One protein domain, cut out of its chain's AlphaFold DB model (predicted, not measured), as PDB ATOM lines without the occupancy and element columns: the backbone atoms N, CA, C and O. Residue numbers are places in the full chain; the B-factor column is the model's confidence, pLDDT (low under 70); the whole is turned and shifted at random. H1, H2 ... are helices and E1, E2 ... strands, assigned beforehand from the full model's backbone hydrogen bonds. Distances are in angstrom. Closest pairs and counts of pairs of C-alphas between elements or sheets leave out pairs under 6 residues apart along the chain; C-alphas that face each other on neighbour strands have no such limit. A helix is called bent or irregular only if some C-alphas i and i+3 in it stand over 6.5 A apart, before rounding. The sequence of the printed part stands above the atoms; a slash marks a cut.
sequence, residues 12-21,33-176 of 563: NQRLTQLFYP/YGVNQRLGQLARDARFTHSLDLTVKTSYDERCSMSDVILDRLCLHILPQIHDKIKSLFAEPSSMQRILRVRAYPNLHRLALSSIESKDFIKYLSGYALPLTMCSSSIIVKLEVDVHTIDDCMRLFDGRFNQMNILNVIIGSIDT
ATOM      1  N   ASN A  12      55.349  30.545 -47.103       55.19
ATOM      2  CA  ASN A  12      54.361  29.962 -48.012       55.19
ATOM      3  C   ASN A  12      54.998  29.015 -49.039       55.19
ATOM      4  O   ASN A  12      54.438  27.964 -49.353       55.19
ATOM      5  N   GLN A  13      56.232  29.288 -49.473       60.88
ATOM      6  CA  GLN A  13      56.984  28.369 -50.334       60.88
ATOM      7  C   GLN A  13      57.311  27.049 -49.623       60.88
ATOM      8  O   GLN A  13      57.404  26.006 -50.275       60.88
ATOM      9  N   ARG A  14      57.440  27.051 -48.287       63.03
ATOM     10  CA  ARG A  14      57.634  25.815 -47.508       63.03
ATOM     11  C   ARG A  14      56.385  24.938 -47.491       63.03
ATOM     12  O   ARG A  14      56.529  23.721 -47.525       63.03
ATOM     13  N   LEU A  15      55.190  25.529 -47.466       62.78
ATOM     14  CA  LEU A  15      53.930  24.785 -47.570       62.78
ATOM     15  C   LEU A  15      53.794  24.140 -48.952       62.78
ATOM     16  O   LEU A  15      53.589  22.931 -49.036       62.78
ATOM     17  N   THR A  16      54.043  24.890 -50.027       57.78
ATOM     18  CA  THR A  16      54.024  24.354 -51.398       57.78
ATOM     19  C   THR A  16      55.010  23.197 -51.594       57.78
ATOM     20  O   THR A  16      54.647  22.165 -52.157       57.78
ATOM     21  N   GLN A  17      56.238  23.310 -51.075       62.69
ATOM     22  CA  GLN A  17      57.247  22.242 -51.159       62.69
ATOM     23  C   GLN A  17      56.867  20.966 -50.386       62.69
ATOM     24  O   GLN A  17      57.381  19.893 -50.699       62.69
ATOM     25  N   LEU A  18      55.981  21.057 -49.388       62.03
ATOM     26  CA  LEU A  18      55.459  19.884 -48.676       62.03
ATOM     27  C   LEU A  18      54.358  19.176 -49.460       62.03
ATOM     28  O   LEU A  18      54.265  17.954 -49.382       62.03
ATOM     29  N   PHE A  19      53.530  19.929 -50.185       61.75
ATOM     30  CA  PHE A  19      52.470  19.361 -51.016       61.75
ATOM     31  C   PHE A  19      53.021  18.716 -52.291       61.75
ATOM     32  O   PHE A  19      52.477  17.714 -52.749       61.75
ATOM     33  N   TYR A  20      54.134  19.239 -52.813       60.75
ATOM     34  CA  TYR A  20      54.774  18.761 -54.038       60.75
ATOM     35  C   TYR A  20      56.268  18.493 -53.802       60.75
ATOM     36  O   TYR A  20      57.120  19.274 -54.241       60.75
ATOM     37  N   PRO A  21      56.632  17.408 -53.094       55.88
ATOM     38  CA  PRO A  21      58.032  17.026 -52.971       55.88
ATOM     39  C   PRO A  21      58.601  16.763 -54.371       55.88
ATOM     40  O   PRO A  21      58.018  16.000 -55.142       55.88
ATOM     41  N   TYR A  33      52.818   8.573 -45.449       57.03
ATOM     42  CA  TYR A  33      52.711   8.705 -43.990       57.03
ATOM     43  C   TYR A  33      53.665   9.759 -43.402       57.03
ATOM     44  O   TYR A  33      53.272  10.494 -42.495       57.03
ATOM     45  N   GLY A  34      54.884   9.888 -43.934       67.69
ATOM     46  CA  GLY A  34      55.867  10.873 -43.465       67.69
ATOM     47  C   GLY A  34      55.544  12.310 -43.886       67.69
ATOM     48  O   GLY A  34      55.624  13.230 -43.067       67.69
ATOM     49  N   VAL A  35      55.116  12.512 -45.138       67.56
ATOM     50  CA  VAL A  35      54.680  13.830 -45.651       67.56
ATOM     51  C   VAL A  35      53.492  14.352 -44.838       67.56
ATOM     52  O   VAL A  35      53.438  15.522 -44.457       67.56
ATOM     53  N   ASN A  36      52.602  13.443 -44.451       68.50
ATOM     54  CA  ASN A  36      51.413  13.737 -43.666       68.50
ATOM     55  C   ASN A  36      51.704  14.238 -42.246       68.50
ATOM     56  O   ASN A  36      51.035  15.153 -41.766       68.50
ATOM     57  N   GLN A  37      52.693  13.654 -41.566       80.50
ATOM     58  CA  GLN A  37      53.084  14.118 -40.233       80.50
ATOM     59  C   GLN A  37      53.757  15.490 -40.293       80.50
ATOM     60  O   GLN A  37      53.478  16.336 -39.446       80.50
ATOM     61  N   ARG A  38      54.586  15.739 -41.315       83.69
ATOM     62  CA  ARG A  38      55.245  17.039 -41.504       83.69
ATOM     63  C   ARG A  38      54.248  18.152 -41.782       83.69
ATOM     64  O   ARG A  38      54.336  19.193 -41.139       83.69
ATOM     65  N   LEU A  39      53.274  17.923 -42.664       82.19
ATOM     66  CA  LEU A  39      52.211  18.893 -42.922       82.19
ATOM     67  C   LEU A  39      51.406  19.190 -41.649       82.19
ATOM     68  O   LEU A  39      51.164  20.348 -41.329       82.19
ATOM     69  N   GLY A  40      51.053  18.152 -40.882       83.00
ATOM     70  CA  GLY A  40      50.358  18.319 -39.605       83.00
ATOM     71  C   GLY A  40      51.174  19.091 -38.561       83.00
ATOM     72  O   GLY A  40      50.608  19.872 -37.803       83.00
ATOM     73  N   GLN A  41      52.496  18.908 -38.518       88.12
ATOM     74  CA  GLN A  41      53.381  19.670 -37.631       88.12
ATOM     75  C   GLN A  41      53.523  21.129 -38.076       88.12
ATOM     76  O   GLN A  41      53.415  22.022 -37.243       88.12
ATOM     77  N   LEU A  42      53.712  21.377 -39.374       87.06
ATOM     78  CA  LEU A  42      53.849  22.727 -39.925       87.06
ATOM     79  C   LEU A  42      52.567  23.544 -39.795       87.06
ATOM     80  O   LEU A  42      52.630  24.692 -39.375       87.06
ATOM     81  N   ALA A  43      51.407  22.942 -40.051       84.25
ATOM     82  CA  ALA A  43      50.125  23.616 -39.870       84.25
ATOM     83  C   ALA A  43      49.860  24.016 -38.403       84.25
ATOM     84  O   ALA A  43      49.116  24.961 -38.142       84.25
ATOM     85  N   ARG A  44      50.485  23.322 -37.440       85.88
ATOM     86  CA  ARG A  44      50.404  23.624 -36.002       85.88
ATOM     87  C   ARG A  44      51.509  24.562 -35.496       85.88
ATOM     88  O   ARG A  44      51.421  24.992 -34.346       85.88
ATOM     89  N   ASP A  45      52.539  24.866 -36.292       90.81
ATOM     90  CA  ASP A  45      53.541  25.875 -35.920       90.81
ATOM     91  C   ASP A  45      52.876  27.252 -35.992       90.81
ATOM     92  O   ASP A  45      52.402  27.685 -37.044       90.81
ATOM     93  N   ALA A  46      52.862  27.943 -34.850       85.38
ATOM     94  CA  ALA A  46      52.186  29.219 -34.661       85.38
ATOM     95  C   ALA A  46      52.551  30.274 -35.719       85.38
ATOM     96  O   ALA A  46      51.746  31.160 -35.991       85.38
ATOM     97  N   ARG A  47      53.731  30.195 -36.346       85.38
ATOM     98  CA  ARG A  47      54.115  31.117 -37.429       85.38
ATOM     99  C   ARG A  47      53.281  30.939 -38.695       85.38
ATOM    100  O   ARG A  47      52.997  31.929 -39.354       85.38
ATOM    101  N   PHE A  48      52.874  29.712 -39.006       85.75
ATOM    102  CA  PHE A  48      52.064  29.390 -40.185       85.75
ATOM    103  C   PHE A  48      50.575  29.373 -39.858       85.75
ATOM    104  O   PHE A  48      49.745  29.625 -40.722       85.75
ATOM    105  N   THR A  49      50.217  29.105 -38.601       90.94
ATOM    106  CA  THR A  49      48.810  28.983 -38.226       90.94
ATOM    107  C   THR A  49      48.053  30.311 -38.290       90.94
ATOM    108  O   THR A  49      46.875  30.308 -38.613       90.94
ATOM    109  N   HIS A  50      48.703  31.451 -38.027       95.06
ATOM    110  CA  HIS A  50      48.021  32.752 -38.056       95.06
ATOM    111  C   HIS A  50      47.615  33.198 -39.463       95.06
ATOM    112  O   HIS A  50      46.613  33.893 -39.606       95.06
ATOM    113  N   SER A  51      48.383  32.820 -40.482       94.38
ATOM    114  CA  SER A  51      48.126  33.175 -41.873       94.38
ATOM    115  C   SER A  51      48.254  31.924 -42.718       94.38
ATOM    116  O   SER A  51      49.362  31.531 -43.081       94.38
ATOM    117  N   LEU A  52      47.120  31.292 -43.003       93.25
ATOM    118  CA  LEU A  52      47.073  30.077 -43.794       93.25
ATOM    119  C   LEU A  52      46.794  30.434 -45.252       93.25
ATOM    120  O   LEU A  52      45.686  30.848 -45.593       93.25
ATOM    121  N   ASP A  53      47.807  30.267 -46.096       92.06
ATOM    122  CA  ASP A  53      47.668  30.403 -47.540       92.06
ATOM    123  C   ASP A  53      47.505  29.024 -48.187       92.06
ATOM    124  O   ASP A  53      48.420  28.199 -48.188       92.06
ATOM    125  N   LEU A  54      46.296  28.755 -48.677       91.00
ATOM    126  CA  LEU A  54      45.932  27.543 -49.411       91.00
ATOM    127  C   LEU A  54      45.960  27.766 -50.927       91.00
ATOM    128  O   LEU A  54      45.593  26.867 -51.682       91.00
ATOM    129  N   THR A  55      46.399  28.941 -51.381       87.81
ATOM    130  CA  THR A  55      46.609  29.241 -52.793       87.81
ATOM    131  C   THR A  55      47.997  28.730 -53.171       87.81
ATOM    132  O   THR A  55      49.031  29.223 -52.714       87.81
ATOM    133  N   VAL A  56      48.057  27.653 -53.952       78.69
ATOM    134  CA  VAL A  56      49.347  27.076 -54.333       78.69
ATOM    135  C   VAL A  56      49.895  27.867 -55.517       78.69
ATOM    136  O   VAL A  56      49.503  27.676 -56.667       78.69
ATOM    137  N   LYS A  57      50.853  28.754 -55.243       70.69
ATOM    138  CA  LYS A  57      51.712  29.309 -56.292       70.69
ATOM    139  C   LYS A  57      52.797  28.292 -56.623       70.69
ATOM    140  O   LYS A  57      53.666  28.022 -55.789       70.69
ATOM    141  N   THR A  58      52.751  27.715 -57.820       63.56
ATOM    142  CA  THR A  58      53.902  26.975 -58.343       63.56
ATOM    143  C   THR A  58      54.921  27.959 -58.920       63.56
ATOM    144  O   THR A  58      54.588  29.092 -59.260       63.56
ATOM    145  N   SER A  59      56.190  27.555 -59.011       54.28
ATOM    146  CA  SER A  59      57.273  28.400 -59.542       54.28
ATOM    147  C   SER A  59      57.130  28.751 -61.027       54.28
ATOM    148  O   SER A  59      57.939  29.520 -61.531       54.28
ATOM    149  N   TYR A  60      56.154  28.161 -61.724       59.59
ATOM    150  CA  TYR A  60      55.900  28.364 -63.152       59.59
ATOM    151  C   TYR A  60      54.698  29.280 -63.419       59.59
ATOM    152  O   TYR A  60      54.155  29.256 -64.514       59.59
ATOM    153  N   ASP A  61      54.294  30.077 -62.423       53.66
ATOM    154  CA  ASP A  61      53.223  31.092 -62.472       53.66
ATOM    155  C   ASP A  61      51.809  30.579 -62.807       53.66
ATOM    156  O   ASP A  61      50.807  31.248 -62.551       53.66
ATOM    157  N   GLU A  62      51.685  29.328 -63.247       61.84
ATOM    158  CA  GLU A  62      50.425  28.609 -63.266       61.84
ATOM    159  C   GLU A  62      50.052  28.248 -61.825       61.84
ATOM    160  O   GLU A  62      50.653  27.385 -61.166       61.84
ATOM    161  N   ARG A  63      49.064  28.976 -61.295       62.16
ATOM    162  CA  ARG A  63      48.391  28.643 -60.037       62.16
ATOM    163  C   ARG A  63      47.773  27.255 -60.203       62.16
ATOM    164  O   ARG A  63      46.722  27.108 -60.820       62.16
ATOM    165  N   CYS A  64      48.448  26.224 -59.705       67.00
ATOM    166  CA  CYS A  64      47.873  24.889 -59.669       67.00
ATOM    167  C   CYS A  64      46.914  24.826 -58.490       67.00
ATOM    168  O   CYS A  64      47.327  25.054 -57.356       67.00
ATOM    169  N   SER A  65      45.659  24.470 -58.744       76.88
ATOM    170  CA  SER A  65      44.723  24.209 -57.657       76.88
ATOM    171  C   SER A  65      45.256  23.080 -56.771       76.88
ATOM    172  O   SER A  65      45.820  22.086 -57.253       76.88
ATOM    173  N   MET A  66      45.108  23.236 -55.457       85.44
ATOM    174  CA  MET A  66      45.452  22.185 -54.509       85.44
ATOM    175  C   MET A  66      44.586  20.956 -54.802       85.44
ATOM    176  O   MET A  66      43.368  21.067 -54.891       85.44
ATOM    177  N   SER A  67      45.193  19.771 -54.933       88.62
ATOM    178  CA  SER A  67      44.414  18.561 -55.232       88.62
ATOM    179  C   SER A  67      43.332  18.325 -54.173       88.62
ATOM    180  O   SER A  67      43.625  18.438 -52.976       88.62
ATOM    181  N   ASP A  68      42.143  17.897 -54.597       87.88
ATOM    182  CA  ASP A  68      41.008  17.660 -53.700       87.88
ATOM    183  C   ASP A  68      41.367  16.763 -52.515       87.88
ATOM    184  O   ASP A  68      41.044  17.103 -51.388       87.88
ATOM    185  N   VAL A  69      42.141  15.696 -52.732       89.06
ATOM    186  CA  VAL A  69      42.567  14.761 -51.672       89.06
ATOM    187  C   VAL A  69      43.337  15.460 -50.542       89.06
ATOM    188  O   VAL A  69      43.182  15.128 -49.363       89.06
ATOM    189  N   ILE A  70      44.181  16.435 -50.883       88.31
ATOM    190  CA  ILE A  70      44.943  17.220 -49.906       88.31
ATOM    191  C   ILE A  70      44.012  18.198 -49.187       88.31
ATOM    192  O   ILE A  70      44.090  18.332 -47.962       88.31
ATOM    193  N   LEU A  71      43.111  18.840 -49.930       91.31
ATOM    194  CA  LEU A  71      42.133  19.768 -49.380       91.31
ATOM    195  C   LEU A  71      41.148  19.068 -48.428       91.31
ATOM    196  O   LEU A  71      40.948  19.555 -47.316       91.31
ATOM    197  N   ASP A  72      40.595  17.909 -48.808       90.56
ATOM    198  CA  ASP A  72      39.775  17.023 -47.966       90.56
ATOM    199  C   ASP A  72      40.475  16.773 -46.642       90.56
ATOM    200  O   ASP A  72      39.908  16.942 -45.566       90.56
ATOM    201  N   ARG A  73      41.749  16.402 -46.716       88.50
ATOM    202  CA  ARG A  73      42.534  16.074 -45.539       88.50
ATOM    203  C   ARG A  73      42.761  17.290 -44.646       88.50
ATOM    204  O   ARG A  73      42.640  17.174 -43.425       88.50
ATOM    205  N   LEU A  74      43.107  18.438 -45.229       91.44
ATOM    206  CA  LEU A  74      43.237  19.696 -44.494       91.44
ATOM    207  C   LEU A  74      41.928  20.022 -43.780       91.44
ATOM    208  O   LEU A  74      41.948  20.280 -42.578       91.44
ATOM    209  N   CYS A  75      40.807  19.915 -44.488       92.94
ATOM    210  CA  CYS A  75      39.475  20.199 -43.972       92.94
ATOM    211  C   CYS A  75      39.043  19.225 -42.871       92.94
ATOM    212  O   CYS A  75      38.511  19.649 -41.852       92.94
ATOM    213  N   LEU A  76      39.300  17.928 -43.026       92.25
ATOM    214  CA  LEU A  76      38.823  16.906 -42.092       92.25
ATOM    215  C   LEU A  76      39.720  16.735 -40.867       92.25
ATOM    216  O   LEU A  76      39.229  16.401 -39.790       92.25
ATOM    217  N   HIS A  77      41.032  16.940 -41.006       93.38
ATOM    218  CA  HIS A  77      41.983  16.563 -39.958       93.38
ATOM    219  C   HIS A  77      42.780  17.724 -39.382       93.38
ATOM    220  O   HIS A  77      43.087  17.692 -38.193       93.38
ATOM    221  N   ILE A  78      43.144  18.722 -40.188       93.31
ATOM    222  CA  ILE A  78      44.086  19.766 -39.763       93.31
ATOM    223  C   ILE A  78      43.332  21.007 -39.294       93.31
ATOM    224  O   ILE A  78      43.467  21.388 -38.134       93.31
ATOM    225  N   LEU A  79      42.492  21.586 -40.154       94.12
ATOM    226  CA  LEU A  79      41.713  22.794 -39.883       94.12
ATOM    227  C   LEU A  79      40.901  22.716 -38.577       94.12
ATOM    228  O   LEU A  79      40.995  23.658 -37.791       94.12
ATOM    229  N   PRO A  80      40.220  21.603 -38.225       94.25
ATOM    230  CA  PRO A  80      39.503  21.510 -36.953       94.25
ATOM    231  C   PRO A  80      40.390  21.705 -35.721       94.25
ATOM    232  O   PRO A  80      39.889  22.099 -34.675       94.25
ATOM    233  N   GLN A  81      41.692  21.438 -35.826       94.81
ATOM    234  CA  GLN A  81      42.636  21.516 -34.709       94.81
ATOM    235  C   GLN A  81      43.323  22.879 -34.588       94.81
ATOM    236  O   GLN A  81      44.001  23.123 -33.592       94.81
ATOM    237  N   ILE A  82      43.210  23.721 -35.618       95.50
ATOM    238  CA  ILE A  82      43.921  25.001 -35.698       95.50
ATOM    239  C   ILE A  82      43.012  26.197 -36.004       95.50
ATOM    240  O   ILE A  82      43.504  27.319 -36.052       95.50
ATOM    241  N   HIS A  83      41.715  25.977 -36.238       94.69
ATOM    242  CA  HIS A  83      40.755  27.004 -36.666       94.69
ATOM    243  C   HIS A  83      40.694  28.227 -35.741       94.69
ATOM    244  O   HIS A  83      40.480  29.342 -36.203       94.69
ATOM    245  N   ASP A  84      40.905  28.028 -34.443       95.25
ATOM    246  CA  ASP A  84      40.938  29.069 -33.419       95.25
ATOM    247  C   ASP A  84      42.174  29.967 -33.532       95.25
ATOM    248  O   ASP A  84      42.183  31.078 -33.020       95.25
ATOM    249  N   LYS A  85      43.226  29.525 -34.217       96.00
ATOM    250  CA  LYS A  85      44.487  30.263 -34.356       96.00
ATOM    251  C   LYS A  85      44.620  30.986 -35.696       96.00
ATOM    252  O   LYS A  85      45.527  31.805 -35.840       96.00
ATOM    253  N   ILE A  86      43.743  30.697 -36.657       95.81
ATOM    254  CA  ILE A  86      43.781  31.297 -37.994       95.81
ATOM    255  C   ILE A  86      43.207  32.711 -37.937       95.81
ATOM    256  O   ILE A  86      42.046  32.895 -37.582       95.81
ATOM    257  N   LYS A  87      44.031  33.694 -38.318       95.88
ATOM    258  CA  LYS A  87      43.651  35.112 -38.438       95.88
ATOM    259  C   LYS A  87      43.454  35.551 -39.880       95.88
ATOM    260  O   LYS A  87      42.577  36.362 -40.151       95.88
ATOM    261  N   SER A  88      44.235  34.989 -40.793       95.12
ATOM    262  CA  SER A  88      44.135  35.249 -42.225       95.12
ATOM    263  C   SER A  88      44.041  33.927 -42.974       95.12
ATOM    264  O   SER A  88      44.858  33.033 -42.750       95.12
ATOM    265  N   LEU A  89      43.059  33.808 -43.864       94.25
ATOM    266  CA  LEU A  89      42.861  32.644 -44.720       94.25
ATOM    267  C   LEU A  89      42.851  33.092 -46.181       94.25
ATOM    268  O   LEU A  89      42.004  33.889 -46.583       94.25
ATOM    269  N   PHE A  90      43.775  32.558 -46.973       93.56
ATOM    270  CA  PHE A  90      43.814  32.746 -48.420       93.56
ATOM    271  C   PHE A  90      43.423  31.423 -49.073       93.56
ATOM    272  O   PHE A  90      44.017  30.390 -48.763       93.56
ATOM    273  N   ALA A  91      42.409  31.416 -49.933       92.94
ATOM    274  CA  ALA A  91      41.955  30.197 -50.595       92.94
ATOM    275  C   ALA A  91      41.344  30.483 -51.970       92.94
ATOM    276  O   ALA A  91      40.963  31.607 -52.290       92.94
ATOM    277  N   GLU A  92      41.226  29.441 -52.785       90.88
ATOM    278  CA  GLU A  92      40.489  29.508 -54.044       90.88
ATOM    279  C   GLU A  92      38.970  29.418 -53.795       90.88
ATOM    280  O   GLU A  92      38.540  28.685 -52.894       90.88
ATOM    281  N   PRO A  93      38.132  30.093 -54.608       85.81
ATOM    282  CA  PRO A  93      36.673  30.019 -54.503       85.81
ATOM    283  C   PRO A  93      36.124  28.591 -54.509       85.81
ATOM    284  O   PRO A  93      35.234  28.271 -53.723       85.81
ATOM    285  N   SER A  94      36.694  27.719 -55.347       85.69
ATOM    286  CA  SER A  94      36.332  26.298 -55.463       85.69
ATOM    287  C   SER A  94      36.506  25.528 -54.148       85.69
ATOM    288  O   SER A  94      35.717  24.644 -53.816       85.69
ATOM    289  N   SER A  95      37.519  25.896 -53.366       89.31
ATOM    290  CA  SER A  95      37.898  25.236 -52.114       89.31
ATOM    291  C   SER A  95      37.172  25.813 -50.898       89.31
ATOM    292  O   SER A  95      37.025  25.156 -49.864       89.31
ATOM    293  N   MET A  96      36.699  27.051 -51.015       86.38
ATOM    294  CA  MET A  96      36.242  27.864 -49.895       86.38
ATOM    295  C   MET A  96      35.038  27.271 -49.166       86.38
ATOM    296  O   MET A  96      35.037  27.188 -47.938       86.38
ATOM    297  N   GLN A  97      34.032  26.787 -49.902       83.62
ATOM    298  CA  GLN A  97      32.842  26.190 -49.287       83.62
ATOM    299  C   GLN A  97      33.212  25.003 -48.391       83.62
ATOM    300  O   GLN A  97      32.604  24.791 -47.343       83.62
ATOM    301  N   ARG A  98      34.226  24.234 -48.788       89.25
ATOM    302  CA  ARG A  98      34.695  23.077 -48.025       89.25
ATOM    303  C   ARG A  98      35.419  23.534 -46.769       89.25
ATOM    304  O   ARG A  98      35.083  23.043 -45.700       89.25
ATOM    305  N   ILE A  99      36.313  24.518 -46.885       90.31
ATOM    306  CA  ILE A  99      37.093  25.080 -45.773       90.31
ATOM    307  C   ILE A  99      36.193  25.734 -44.717       90.31
ATOM    308  O   ILE A  99      36.362  25.486 -43.521       90.31
ATOM    309  N   LEU A 100      35.210  26.532 -45.137       87.06
ATOM    310  CA  LEU A 100      34.317  27.244 -44.219       87.06
ATOM    311  C   LEU A 100      33.295  26.328 -43.543       87.06
ATOM    312  O   LEU A 100      32.871  26.603 -42.425       87.06
ATOM    313  N   ARG A 101      32.942  25.197 -44.166       86.25
ATOM    314  CA  ARG A 101      32.062  24.191 -43.548       86.25
ATOM    315  C   ARG A 101      32.720  23.407 -42.419       86.25
ATOM    316  O   ARG A 101      32.009  22.778 -41.641       86.25
ATOM    317  N   VAL A 102      34.049  23.418 -42.330       85.25
ATOM    318  CA  VAL A 102      34.783  22.623 -41.339       85.25
ATOM    319  C   VAL A 102      34.420  23.036 -39.917       85.25
ATOM    320  O   VAL A 102      34.086  22.185 -39.091       85.25
ATOM    321  N   ARG A 103      34.523  24.333 -39.615       86.88
ATOM    322  CA  ARG A 103      34.326  24.907 -38.282       86.88
ATOM    323  C   ARG A 103      34.079  26.412 -38.365       86.88
ATOM    324  O   ARG A 103      34.375  27.059 -39.361       86.88
ATOM    325  N   ALA A 104      33.594  26.953 -37.254       88.38
ATOM    326  CA  ALA A 104      33.694  28.367 -36.938       88.38
ATOM    327  C   ALA A 104      35.176  28.767 -36.813       88.38
ATOM    328  O   ALA A 104      35.904  28.097 -36.095       88.38
ATOM    329  N   TYR A 105      35.615  29.843 -37.468       91.69
ATOM    330  CA  TYR A 105      36.944  30.448 -37.292       91.69
ATOM    331  C   TYR A 105      36.838  31.732 -36.446       91.69
ATOM    332  O   TYR A 105      36.694  32.818 -37.003       91.69
ATOM    333  N   PRO A 106      36.840  31.641 -35.103       89.56
ATOM    334  CA  PRO A 106      36.466  32.761 -34.232       89.56
ATOM    335  C   PRO A 106      37.433  33.949 -34.296       89.56
ATOM    336  O   PRO A 106      37.041  35.063 -33.974       89.56
ATOM    337  N   ASN A 107      38.679  33.714 -34.715       93.44
ATOM    338  CA  ASN A 107      39.723  34.734 -34.802       93.44
ATOM    339  C   ASN A 107      40.056  35.129 -36.248       93.44
ATOM    340  O   ASN A 107      41.062  35.798 -36.471       93.44
ATOM    341  N   LEU A 108      39.244  34.712 -37.227       93.94
ATOM    342  CA  LEU A 108      39.465  35.054 -38.627       93.94
ATOM    343  C   LEU A 108      39.117  36.524 -38.861       93.94
ATOM    344  O   LEU A 108      37.966  36.919 -38.716       93.94
ATOM    345  N   HIS A 109      40.124  37.304 -39.240       92.44
ATOM    346  CA  HIS A 109      40.017  38.732 -39.529       92.44
ATOM    347  C   HIS A 109      40.101  39.043 -41.022       92.44
ATOM    348  O   HIS A 109      39.578  40.057 -41.471       92.44
ATOM    349  N   ARG A 110      40.770  38.186 -41.799       91.69
ATOM    350  CA  ARG A 110      40.993  38.407 -43.229       91.69
ATOM    351  C   ARG A 110      40.688  37.152 -44.024       91.69
ATOM    352  O   ARG A 110      41.279  36.099 -43.775       91.69
ATOM    353  N   LEU A 111      39.810  37.286 -45.011       91.81
ATOM    354  CA  LEU A 111      39.519  36.252 -45.992       91.81
ATOM    355  C   LEU A 111      39.885  36.767 -47.379       91.81
ATOM    356  O   LEU A 111      39.288  37.716 -47.878       91.81
ATOM    357  N   ALA A 112      40.857  36.132 -48.015       91.19
ATOM    358  CA  ALA A 112      41.269  36.487 -49.361       91.19
ATOM    359  C   ALA A 112      40.964  35.343 -50.323       91.19
ATOM    360  O   ALA A 112      41.405  34.206 -50.145       91.19
ATOM    361  N   LEU A 113      40.218  35.669 -51.364       89.50
ATOM    362  CA  LEU A 113      39.894  34.779 -52.458       89.50
ATOM    363  C   LEU A 113      40.773  35.130 -53.651       89.50
ATOM    364  O   LEU A 113      40.795  36.276 -54.093       89.50
ATOM    365  N   SER A 114      41.511  34.159 -54.172       88.31
ATOM    366  CA  SER A 114      42.326  34.341 -55.375       88.31
ATOM    367  C   SER A 114      41.704  33.638 -56.571       88.31
ATOM    368  O   SER A 114      41.112  32.576 -56.401       88.31
ATOM    369  N   SER A 115      41.941  34.161 -57.776       82.81
ATOM    370  CA  SER A 115      41.538  33.501 -59.029       82.81
ATOM    371  C   SER A 115      40.019  33.348 -59.149       82.81
ATOM    372  O   SER A 115      39.518  32.266 -59.455       82.81
ATOM    373  N   ILE A 116      39.269  34.417 -58.866       81.75
ATOM    374  CA  ILE A 116      37.823  34.382 -59.079       81.75
ATOM    375  C   ILE A 116      37.572  34.600 -60.567       81.75
ATOM    376  O   ILE A 116      37.854  35.674 -61.101       81.75
ATOM    377  N   GLU A 117      37.043  33.581 -61.242       80.62
ATOM    378  CA  GLU A 117      36.548  33.764 -62.602       80.62
ATOM    379  C   GLU A 117      35.449  34.835 -62.600       80.62
ATOM    380  O   GLU A 117      34.589  34.848 -61.717       80.62
ATOM    381  N   SER A 118      35.453  35.725 -63.594       72.69
ATOM    382  CA  SER A 118      34.499  36.843 -63.694       72.69
ATOM    383  C   SER A 118      33.042  36.392 -63.549       72.69
ATOM    384  O   SER A 118      32.257  37.027 -62.847       72.69
ATOM    385  N   LYS A 119      32.692  35.240 -64.132       76.38
ATOM    386  CA  LYS A 119      31.353  34.640 -64.040       76.38
ATOM    387  C   LYS A 119      30.959  34.268 -62.604       76.38
ATOM    388  O   LYS A 119      29.821  34.494 -62.196       76.38
ATOM    389  N   ASP A 120      31.901  33.735 -61.828       70.44
ATOM    390  CA  ASP A 120      31.669  33.351 -60.438       70.44
ATOM    391  C   ASP A 120      31.650  34.590 -59.552       70.44
ATOM    392  O   ASP A 120      30.811  34.691 -58.664       70.44
ATOM    393  N   PHE A 121      32.498  35.578 -59.840       72.19
ATOM    394  CA  PHE A 121      32.477  36.866 -59.160       72.19
ATOM    395  C   PHE A 121      31.141  37.588 -59.327       72.19
ATOM    396  O   PHE A 121      30.579  38.051 -58.340       72.19
ATOM    397  N   ILE A 122      30.594  37.632 -60.546       69.75
ATOM    398  CA  ILE A 122      29.264  38.197 -60.810       69.75
ATOM    399  C   ILE A 122      28.201  37.404 -60.054       69.75
ATOM    400  O   ILE A 122      27.320  37.999 -59.446       69.75
ATOM    401  N   LYS A 123      28.291  36.069 -60.020       68.94
ATOM    402  CA  LYS A 123      27.372  35.240 -59.233       68.94
ATOM    403  C   LYS A 123      27.442  35.571 -57.740       68.94
ATOM    404  O   LYS A 123      26.393  35.694 -57.115       68.94
ATOM    405  N   TYR A 124      28.641  35.760 -57.192       65.62
ATOM    406  CA  TYR A 124      28.834  36.208 -55.818       65.62
ATOM    407  C   TYR A 124      28.226  37.608 -55.629       65.62
ATOM    408  O   TYR A 124      27.315  37.770 -54.827       65.62
ATOM    409  N   LEU A 125      28.596  38.598 -56.440       65.88
ATOM    410  CA  LEU A 125      28.107  39.970 -56.289       65.88
ATOM    411  C   LEU A 125      26.640  40.198 -56.658       65.88
ATOM    412  O   LEU A 125      26.080  41.182 -56.196       65.88
ATOM    413  N   SER A 126      25.995  39.326 -57.435       61.19
ATOM    414  CA  SER A 126      24.608  39.506 -57.905       61.19
ATOM    415  C   SER A 126      23.553  39.583 -56.790       61.19
ATOM    416  O   SER A 126      22.413  39.964 -57.044       61.19
ATOM    417  N   GLY A 127      23.924  39.274 -55.542       55.31
ATOM    418  CA  GLY A 127      23.112  39.576 -54.361       55.31
ATOM    419  C   GLY A 127      23.058  41.068 -53.988       55.31
ATOM    420  O   GLY A 127      22.115  41.513 -53.335       55.31
ATOM    421  N   TYR A 128      24.024  41.867 -54.443       43.84
ATOM    422  CA  TYR A 128      23.916  43.317 -54.538       43.84
ATOM    423  C   TYR A 128      23.322  43.671 -55.901       43.84
ATOM    424  O   TYR A 128      23.836  43.256 -56.936       43.84
ATOM    425  N   ALA A 129      22.290  44.511 -55.920       38.53
ATOM    426  CA  ALA A 129      21.792  45.164 -57.130       38.53
ATOM    427  C   ALA A 129      22.798  46.213 -57.666       38.53
ATOM    428  O   ALA A 129      22.446  47.365 -57.897       38.53
ATOM    429  N   LEU A 130      24.073  45.842 -57.794       43.91
ATOM    430  CA  LEU A 130      25.104  46.648 -58.426       43.91
ATOM    431  C   LEU A 130      24.985  46.450 -59.944       43.91
ATOM    432  O   LEU A 130      25.060  45.309 -60.408       43.91
ATOM    433  N   PRO A 131      24.810  47.522 -60.736       38.09
ATOM    434  CA  PRO A 131      24.857  47.431 -62.187       38.09
ATOM    435  C   PRO A 131      26.308  47.167 -62.615       38.09
ATOM    436  O   PRO A 131      27.090  48.080 -62.852       38.09
ATOM    437  N   LEU A 132      26.695  45.892 -62.675       45.50
ATOM    438  CA  LEU A 132      28.008  45.448 -63.152       45.50
ATOM    439  C   LEU A 132      28.014  45.372 -64.684       45.50
ATOM    440  O   LEU A 132      28.235  44.317 -65.270       45.50
ATOM    441  N   THR A 133      27.773  46.494 -65.358       44.62
ATOM    442  CA  THR A 133      27.910  46.599 -66.822       44.62
ATOM    443  C   THR A 133      29.376  46.638 -67.286       44.62
ATOM    444  O   THR A 133      29.633  46.670 -68.483       44.62
ATOM    445  N   MET A 134      30.348  46.594 -66.363       41.22
ATOM    446  CA  MET A 134      31.765  46.900 -66.635       41.22
ATOM    447  C   MET A 134      32.742  45.707 -66.551       41.22
ATOM    448  O   MET A 134      33.911  45.866 -66.887       41.22
ATOM    449  N   CYS A 135      32.322  44.505 -66.136       42.12
ATOM    450  CA  CYS A 135      33.235  43.359 -65.943       42.12
ATOM    451  C   CYS A 135      32.999  42.237 -66.967       42.12
ATOM    452  O   CYS A 135      32.757  41.091 -66.593       42.12
ATOM    453  N   SER A 136      33.017  42.546 -68.264       42.16
ATOM    454  CA  SER A 136      32.703  41.560 -69.311       42.16
ATOM    455  C   SER A 136      33.876  40.650 -69.715       42.16
ATOM    456  O   SER A 136      33.644  39.667 -70.415       42.16
ATOM    457  N   SER A 137      35.112  40.891 -69.257       43.22
ATOM    458  CA  SER A 137      36.269  40.072 -69.683       43.22
ATOM    459  C   SER A 137      37.457  39.972 -68.716       43.22
ATOM    460  O   SER A 137      38.381  39.207 -68.982       43.22
ATOM    461  N   SER A 138      37.464  40.681 -67.585       47.62
ATOM    462  CA  SER A 138      38.613  40.706 -66.671       47.62
ATOM    463  C   SER A 138      38.582  39.563 -65.647       47.62
ATOM    464  O   SER A 138      37.607  39.377 -64.920       47.62
ATOM    465  N   ILE A 139      39.672  38.791 -65.566       52.12
ATOM    466  CA  ILE A 139      39.905  37.853 -64.458       52.12
ATOM    467  C   ILE A 139      40.156  38.691 -63.209       52.12
ATOM    468  O   ILE A 139      41.117  39.456 -63.156       52.12
ATOM    469  N   ILE A 140      39.312  38.533 -62.192       57.88
ATOM    470  CA  ILE A 140      39.526  39.206 -60.917       57.88
ATOM    471  C   ILE A 140      40.567  38.408 -60.153       57.88
ATOM    472  O   ILE A 140      40.351  37.288 -59.682       57.88
ATOM    473  N   VAL A 141      41.751  39.000 -60.067       58.31
ATOM    474  CA  VAL A 141      42.944  38.313 -59.577       58.31
ATOM    475  C   VAL A 141      42.825  37.991 -58.092       58.31
ATOM    476  O   VAL A 141      43.353  36.962 -57.640       58.31
ATOM    477  N   LYS A 142      42.128  38.857 -57.345       71.25
ATOM    478  CA  LYS A 142      41.969  38.779 -55.898       71.25
ATOM    479  C   LYS A 142      40.693  39.494 -55.443       71.25
ATOM    480  O   LYS A 142      40.337  40.519 -55.995       71.25
ATOM    481  N   LEU A 143      40.031  38.970 -54.421       75.88
ATOM    482  CA  LEU A 143      39.014  39.658 -53.628       75.88
ATOM    483  C   LEU A 143      39.443  39.518 -52.170       75.88
ATOM    484  O   LEU A 143      39.632  38.399 -51.695       75.88
ATOM    485  N   GLU A 144      39.633  40.631 -51.471       79.00
ATOM    486  CA  GLU A 144      40.056  40.625 -50.071       79.00
ATOM    487  C   GLU A 144      38.979  41.204 -49.182       79.00
ATOM    488  O   GLU A 144      38.751  42.403 -49.178       79.00
ATOM    489  N   VAL A 145      38.353  40.350 -48.391       77.56
ATOM    490  CA  VAL A 145      37.293  40.755 -47.486       77.56
ATOM    491  C   VAL A 145      37.855  40.791 -46.074       77.56
ATOM    492  O   VAL A 145      38.374  39.785 -45.578       77.56
ATOM    493  N   ASP A 146      37.745  41.946 -45.425       76.69
ATOM    494  CA  ASP A 146      37.968  42.049 -43.990       76.69
ATOM    495  C   ASP A 146      36.721  41.529 -43.279       76.69
ATOM    496  O   ASP A 146      35.600  41.985 -43.498       76.69
ATOM    497  N   VAL A 147      36.918  40.495 -42.471       75.31
ATOM    498  CA  VAL A 147      35.843  39.736 -41.845       75.31
ATOM    499  C   VAL A 147      35.919  39.994 -40.351       75.31
ATOM    500  O   VAL A 147      36.926  39.702 -39.718       75.31
ATOM    501  N   HIS A 148      34.856  40.528 -39.761       71.88
ATOM    502  CA  HIS A 148      34.809  40.716 -38.310       71.88
ATOM    503  C   HIS A 148      34.217  39.497 -37.602       71.88
ATOM    504  O   HIS A 148      34.577  39.208 -36.460       71.88
ATOM    505  N   THR A 149      33.322  38.771 -38.277       75.19
ATOM    506  CA  THR A 149      32.664  37.571 -37.761       75.19
ATOM    507  C   THR A 149      32.535  36.486 -38.833       75.19
ATOM    508  O   THR A 149      32.410  36.771 -40.017       75.19
ATOM    509  N   ILE A 150      32.481  35.213 -38.438       67.12
ATOM    510  CA  ILE A 150      32.221  34.097 -39.377       67.12
ATOM    511  C   ILE A 150      30.890  34.271 -40.120       67.12
ATOM    512  O   ILE A 150      30.760  33.846 -41.267       67.12
ATOM    513  N   ASP A 151      29.911  34.908 -39.479       74.19
ATOM    514  CA  ASP A 151      28.639  35.247 -40.107       74.19
ATOM    515  C   ASP A 151      28.835  36.158 -41.323       74.19
ATOM    516  O   ASP A 151      28.122  35.988 -42.308       74.19
ATOM    517  N   ASP A 152      29.822  37.058 -41.307       73.62
ATOM    518  CA  ASP A 152      30.160  37.902 -42.458       73.62
ATOM    519  C   ASP A 152      30.707  37.061 -43.620       73.62
ATOM    520  O   ASP A 152      30.291  37.255 -44.761       73.62
ATOM    521  N   CYS A 153      31.545  36.051 -43.338       67.69
ATOM    522  CA  CYS A 153      31.959  35.077 -44.353       67.69
ATOM    523  C   CYS A 153      30.746  34.355 -44.939       67.69
ATOM    524  O   CYS A 153      30.604  34.277 -46.151       67.69
ATOM    525  N   MET A 154      29.861  33.816 -44.100       72.00
ATOM    526  CA  MET A 154      28.706  33.050 -44.581       72.00
ATOM    527  C   MET A 154      27.721  33.930 -45.361       72.00
ATOM    528  O   MET A 154      27.189  33.494 -46.381       72.00
ATOM    529  N   ARG A 155      27.531  35.189 -44.948       73.38
ATOM    530  CA  ARG A 155      26.740  36.190 -45.679       73.38
ATOM    531  C   ARG A 155      27.321  36.477 -47.061       73.38
ATOM    532  O   ARG A 155      26.540  36.561 -48.004       73.38
ATOM    533  N   LEU A 156      28.648  36.547 -47.199       71.38
ATOM    534  CA  LEU A 156      29.331  36.637 -48.496       71.38
ATOM    535  C   LEU A 156      28.888  35.496 -49.433       71.38
ATOM    536  O   LEU A 156      28.530  35.725 -50.582       71.38
ATOM    537  N   PHE A 157      28.846  34.252 -48.949       67.38
ATOM    538  CA  PHE A 157      28.489  33.102 -49.796       67.38
ATOM    539  C   PHE A 157      26.998  32.986 -50.086       67.38
ATOM    540  O   PHE A 157      26.620  32.512 -51.156       67.38
ATOM    541  N   ASP A 158      26.156  33.437 -49.164       69.44
ATOM    542  CA  ASP A 158      24.707  33.426 -49.340       69.44
ATOM    543  C   ASP A 158      24.208  34.545 -50.273       69.44
ATOM    544  O   ASP A 158      22.998  34.696 -50.447       69.44
ATOM    545  N   GLY A 159      25.094  35.372 -50.840       65.94
ATOM    546  CA  GLY A 159      24.672  36.545 -51.609       65.94
ATOM    547  C   GLY A 159      24.188  37.702 -50.728       65.94
ATOM    548  O   GLY A 159      23.636  38.673 -51.230       65.94
ATOM    549  N   ARG A 160      24.383  37.642 -49.407       70.94
ATOM    550  CA  ARG A 160      23.888  38.627 -48.426       70.94
ATOM    551  C   ARG A 160      24.929  39.685 -48.087       70.94
ATOM    552  O   ARG A 160      25.095  40.079 -46.935       70.94
ATOM    553  N   PHE A 161      25.642  40.152 -49.099       66.75
ATOM    554  CA  PHE A 161      26.731  41.102 -48.928       66.75
ATOM    555  C   PHE A 161      26.264  42.444 -48.335       66.75
ATOM    556  O   PHE A 161      27.000  43.074 -47.587       66.75
ATOM    557  N   ASN A 162      25.007  42.840 -48.571       63.12
ATOM    558  CA  ASN A 162      24.377  44.018 -47.959       63.12
ATOM    559  C   ASN A 162      24.299  43.984 -46.420       63.12
ATOM    560  O   ASN A 162      23.970  45.000 -45.810       63.12
ATOM    561  N   GLN A 163      24.577  42.833 -45.804       69.31
ATOM    562  CA  GLN A 163      24.627  42.625 -44.357       69.31
ATOM    563  C   GLN A 163      26.064  42.615 -43.809       69.31
ATOM    564  O   GLN A 163      26.248  42.289 -42.635       69.31
ATOM    565  N   MET A 164      27.071  42.911 -44.634       65.19
ATOM    566  CA  MET A 164      28.466  43.017 -44.212       65.19
ATOM    567  C   MET A 164      28.806  44.438 -43.763       65.19
ATOM    568  O   MET A 164      28.350  45.411 -44.360       65.19
ATOM    569  N   ASN A 165      29.633  44.548 -42.720       62.97
ATOM    570  CA  ASN A 165      30.042  45.844 -42.173       62.97
ATOM    571  C   ASN A 165      31.047  46.574 -43.075       62.97
ATOM    572  O   ASN A 165      30.932  47.783 -43.250       62.97
ATOM    573  N   ILE A 166      32.023  45.852 -43.635       67.62
ATOM    574  CA  ILE A 166      33.057  46.399 -44.519       67.62
ATOM    575  C   ILE A 166      33.331  45.366 -45.613       67.62
ATOM    576  O   ILE A 166      33.550  44.190 -45.326       67.62
ATOM    577  N   LEU A 167      33.306  45.803 -46.872       68.12
ATOM    578  CA  LEU A 167      33.710  45.001 -48.021       68.12
ATOM    579  C   LEU A 167      34.771  45.783 -48.791       68.12
ATOM    580  O   LEU A 167      34.451  46.715 -49.527       68.12
ATOM    581  N   ASN A 168      36.027  45.379 -48.630       65.75
ATOM    582  CA  ASN A 168      37.110  45.866 -49.468       65.75
ATOM    583  C   ASN A 168      37.140  45.019 -50.748       65.75
ATOM    584  O   ASN A 168      37.090  43.792 -50.712       65.75
ATOM    585  N   VAL A 169      37.152  45.655 -51.917       65.12
ATOM    586  CA  VAL A 169      37.254  44.946 -53.199       65.12
ATOM    587  C   VAL A 169      38.487  45.466 -53.912       65.12
ATOM    588  O   VAL A 169      38.478  46.548 -54.491       65.12
ATOM    589  N   ILE A 170      39.570  44.691 -53.852       66.50
ATOM    590  CA  ILE A 170      40.810  45.003 -54.567       66.50
ATOM    591  C   ILE A 170      40.761  44.307 -55.923       66.50
ATOM    592  O   ILE A 170      41.110  43.136 -56.028       66.50
ATOM    593  N   ILE A 171      40.336  45.015 -56.966       60.97
ATOM    594  CA  ILE A 171      40.319  44.470 -58.326       60.97
ATOM    595  C   ILE A 171      41.707  44.659 -58.941       60.97
ATOM    596  O   ILE A 171      42.062  45.749 -59.378       60.97
ATOM    597  N   GLY A 172      42.504  43.592 -58.961       57.50
ATOM    598  CA  GLY A 172      43.707  43.526 -59.793       57.50
ATOM    599  C   GLY A 172      43.351  43.017 -61.188       57.50
ATOM    600  O   GLY A 172      42.647  42.012 -61.287       57.50
ATOM    601  N   SER A 173      43.836  43.683 -62.237       49.47
ATOM    602  CA  SER A 173      43.867  43.157 -63.608       49.47
ATOM    603  C   SER A 173      45.216  42.474 -63.841       49.47
ATOM    604  O   SER A 173      46.245  43.012 -63.434       49.47
ATOM    605  N   ILE A 174      45.230  41.295 -64.469       49.25
ATOM    606  CA  ILE A 174      46.442  40.800 -65.134       49.25
ATOM    607  C   ILE A 174      46.347  41.306 -66.565       49.25
ATOM    608  O   ILE A 174      45.521  40.811 -67.334       49.25
ATOM    609  N   ASP A 175      47.184  42.275 -66.915       41.22
ATOM    610  CA  ASP A 175      47.420  42.581 -68.319       41.22
ATOM    611  C   ASP A 175      48.023  41.327 -68.964       41.22
ATOM    612  O   ASP A 175      49.052  40.805 -68.530       41.22
ATOM    613  N   THR A 176      47.333  40.780 -69.963       34.31
ATOM    614  CA  THR A 176      47.845  39.675 -70.782       34.31
ATOM    615  C   THR A 176      49.221  40.046 -71.338       34.31
ATOM    616  O   THR A 176      49.376  41.181 -71.794       34.31
TER     617      THR A 176
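AT A GLANCE: This is residues 12 to 21 and 33 to 176 of the 563 residues of the protein "Hypothetical protein" of Rotaria magnacalcarata (UniProt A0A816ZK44). A four-stranded sheet makes a wall, with H5 over one face and H4 side by side with H5; the other face is largely bare. H1, H2 and H3 gather near the E1 end, H6 and H7 sit near the E4 end, and E5 runs beside E4. The printed part has 154 residues, in the order H1 H2 H3 E1 H4 E2 H5 E3 H6 E4 H7 E5; the sheet, E1 E2 E3 E4, is mixed, and the class is mixed, helices and strands. The whole is compact, with a radius of gyration of the C-alphas of 16.0 A and spans of 51 by 36 by 23 A.

HOW THE PARTS SIT: Start at H1, residues 12 to 19, which only grazes the sheet with residues 12 to 16. H2, residues 33 to 44, touches H1 at Leu 39 and Leu 18, C-alphas 6.7 A apart, at a shallow tilt of 26 degrees, opposite ways. H3, residues 46 to 49, is not on the sheet. E1, residues 51 to 53, H4, residues 68 to 82, and E2, residues 88 to 91, form a strand-helix-strand unit, two parallel neighbours with a helix between, as do E2, H5, residues 93 to 102, and E3, residues 110 to 116; both crossovers are right-handed. Look for N 52 and O 88, 2.9 A, between E1 and E2, and N 112 and O 89, 2.9 A, between E2 and E3. H4 touches H5 at Cys 75 and Ile 99, C-alphas 5.7 A apart, at a steep tilt of 40 degrees, the same way. H5 lies over E2 at a height over the sheet of 9.4 A. H6, residues 118 to 125, and H7, residues 150 to 157, only graze the sheet. E4, residues 140 to 146, is antiparallel to E3, with N 113 and O 143 at 2.8 A. E5, residues 169 to 171, pairs with no named strand; its closest C-alpha to E4 is Val 169, 5.6 A from that of Leu 143. Every O i to N i+4 pair is within hydrogen-bond range in H1, H2, H6 and H7, against 8 of 11 in H4 and 3 of 6 in H5; H3 is too short for one.

IN THESE COORDINATES: Find C-alpha 12 at (54.361, 29.962, -48.012), where H1 begins its 11.2 A. H2 spans 17.1 A, H3 4.9 A and E1 6.3 A. H4 runs 19.7 A from C-alpha 68 at (41.008, 17.660, -53.700) and is irregular, only just: C-alphas 76 and 79 are 6.9 A apart. E2 spans 10.0 A; H5, 15.2 A, is irregular, with C-alphas 94 and 97 7.1 A apart. E3 spans 16.7 A, H6 10.3 A, E4 17.2 A, H7 11.1 A and E5 6.0 A, ending at C-alpha 171, (40.319, 44.470, -58.326).

THE WHOLE: The C-alphas farthest apart, Gly 34 and Pro 131, are 51.5 A apart. Residues 22 to 32 are not printed; C-alphas 21 and 33 are 13.3 A apart across the cut. The links E1 to H4, H6 to E4 and H7 to E5 are long. Mean pLDDT of the printed part is 74.8; 62 residues are under 70, among them 12 to 21, 122 to 141 and 161 to 176.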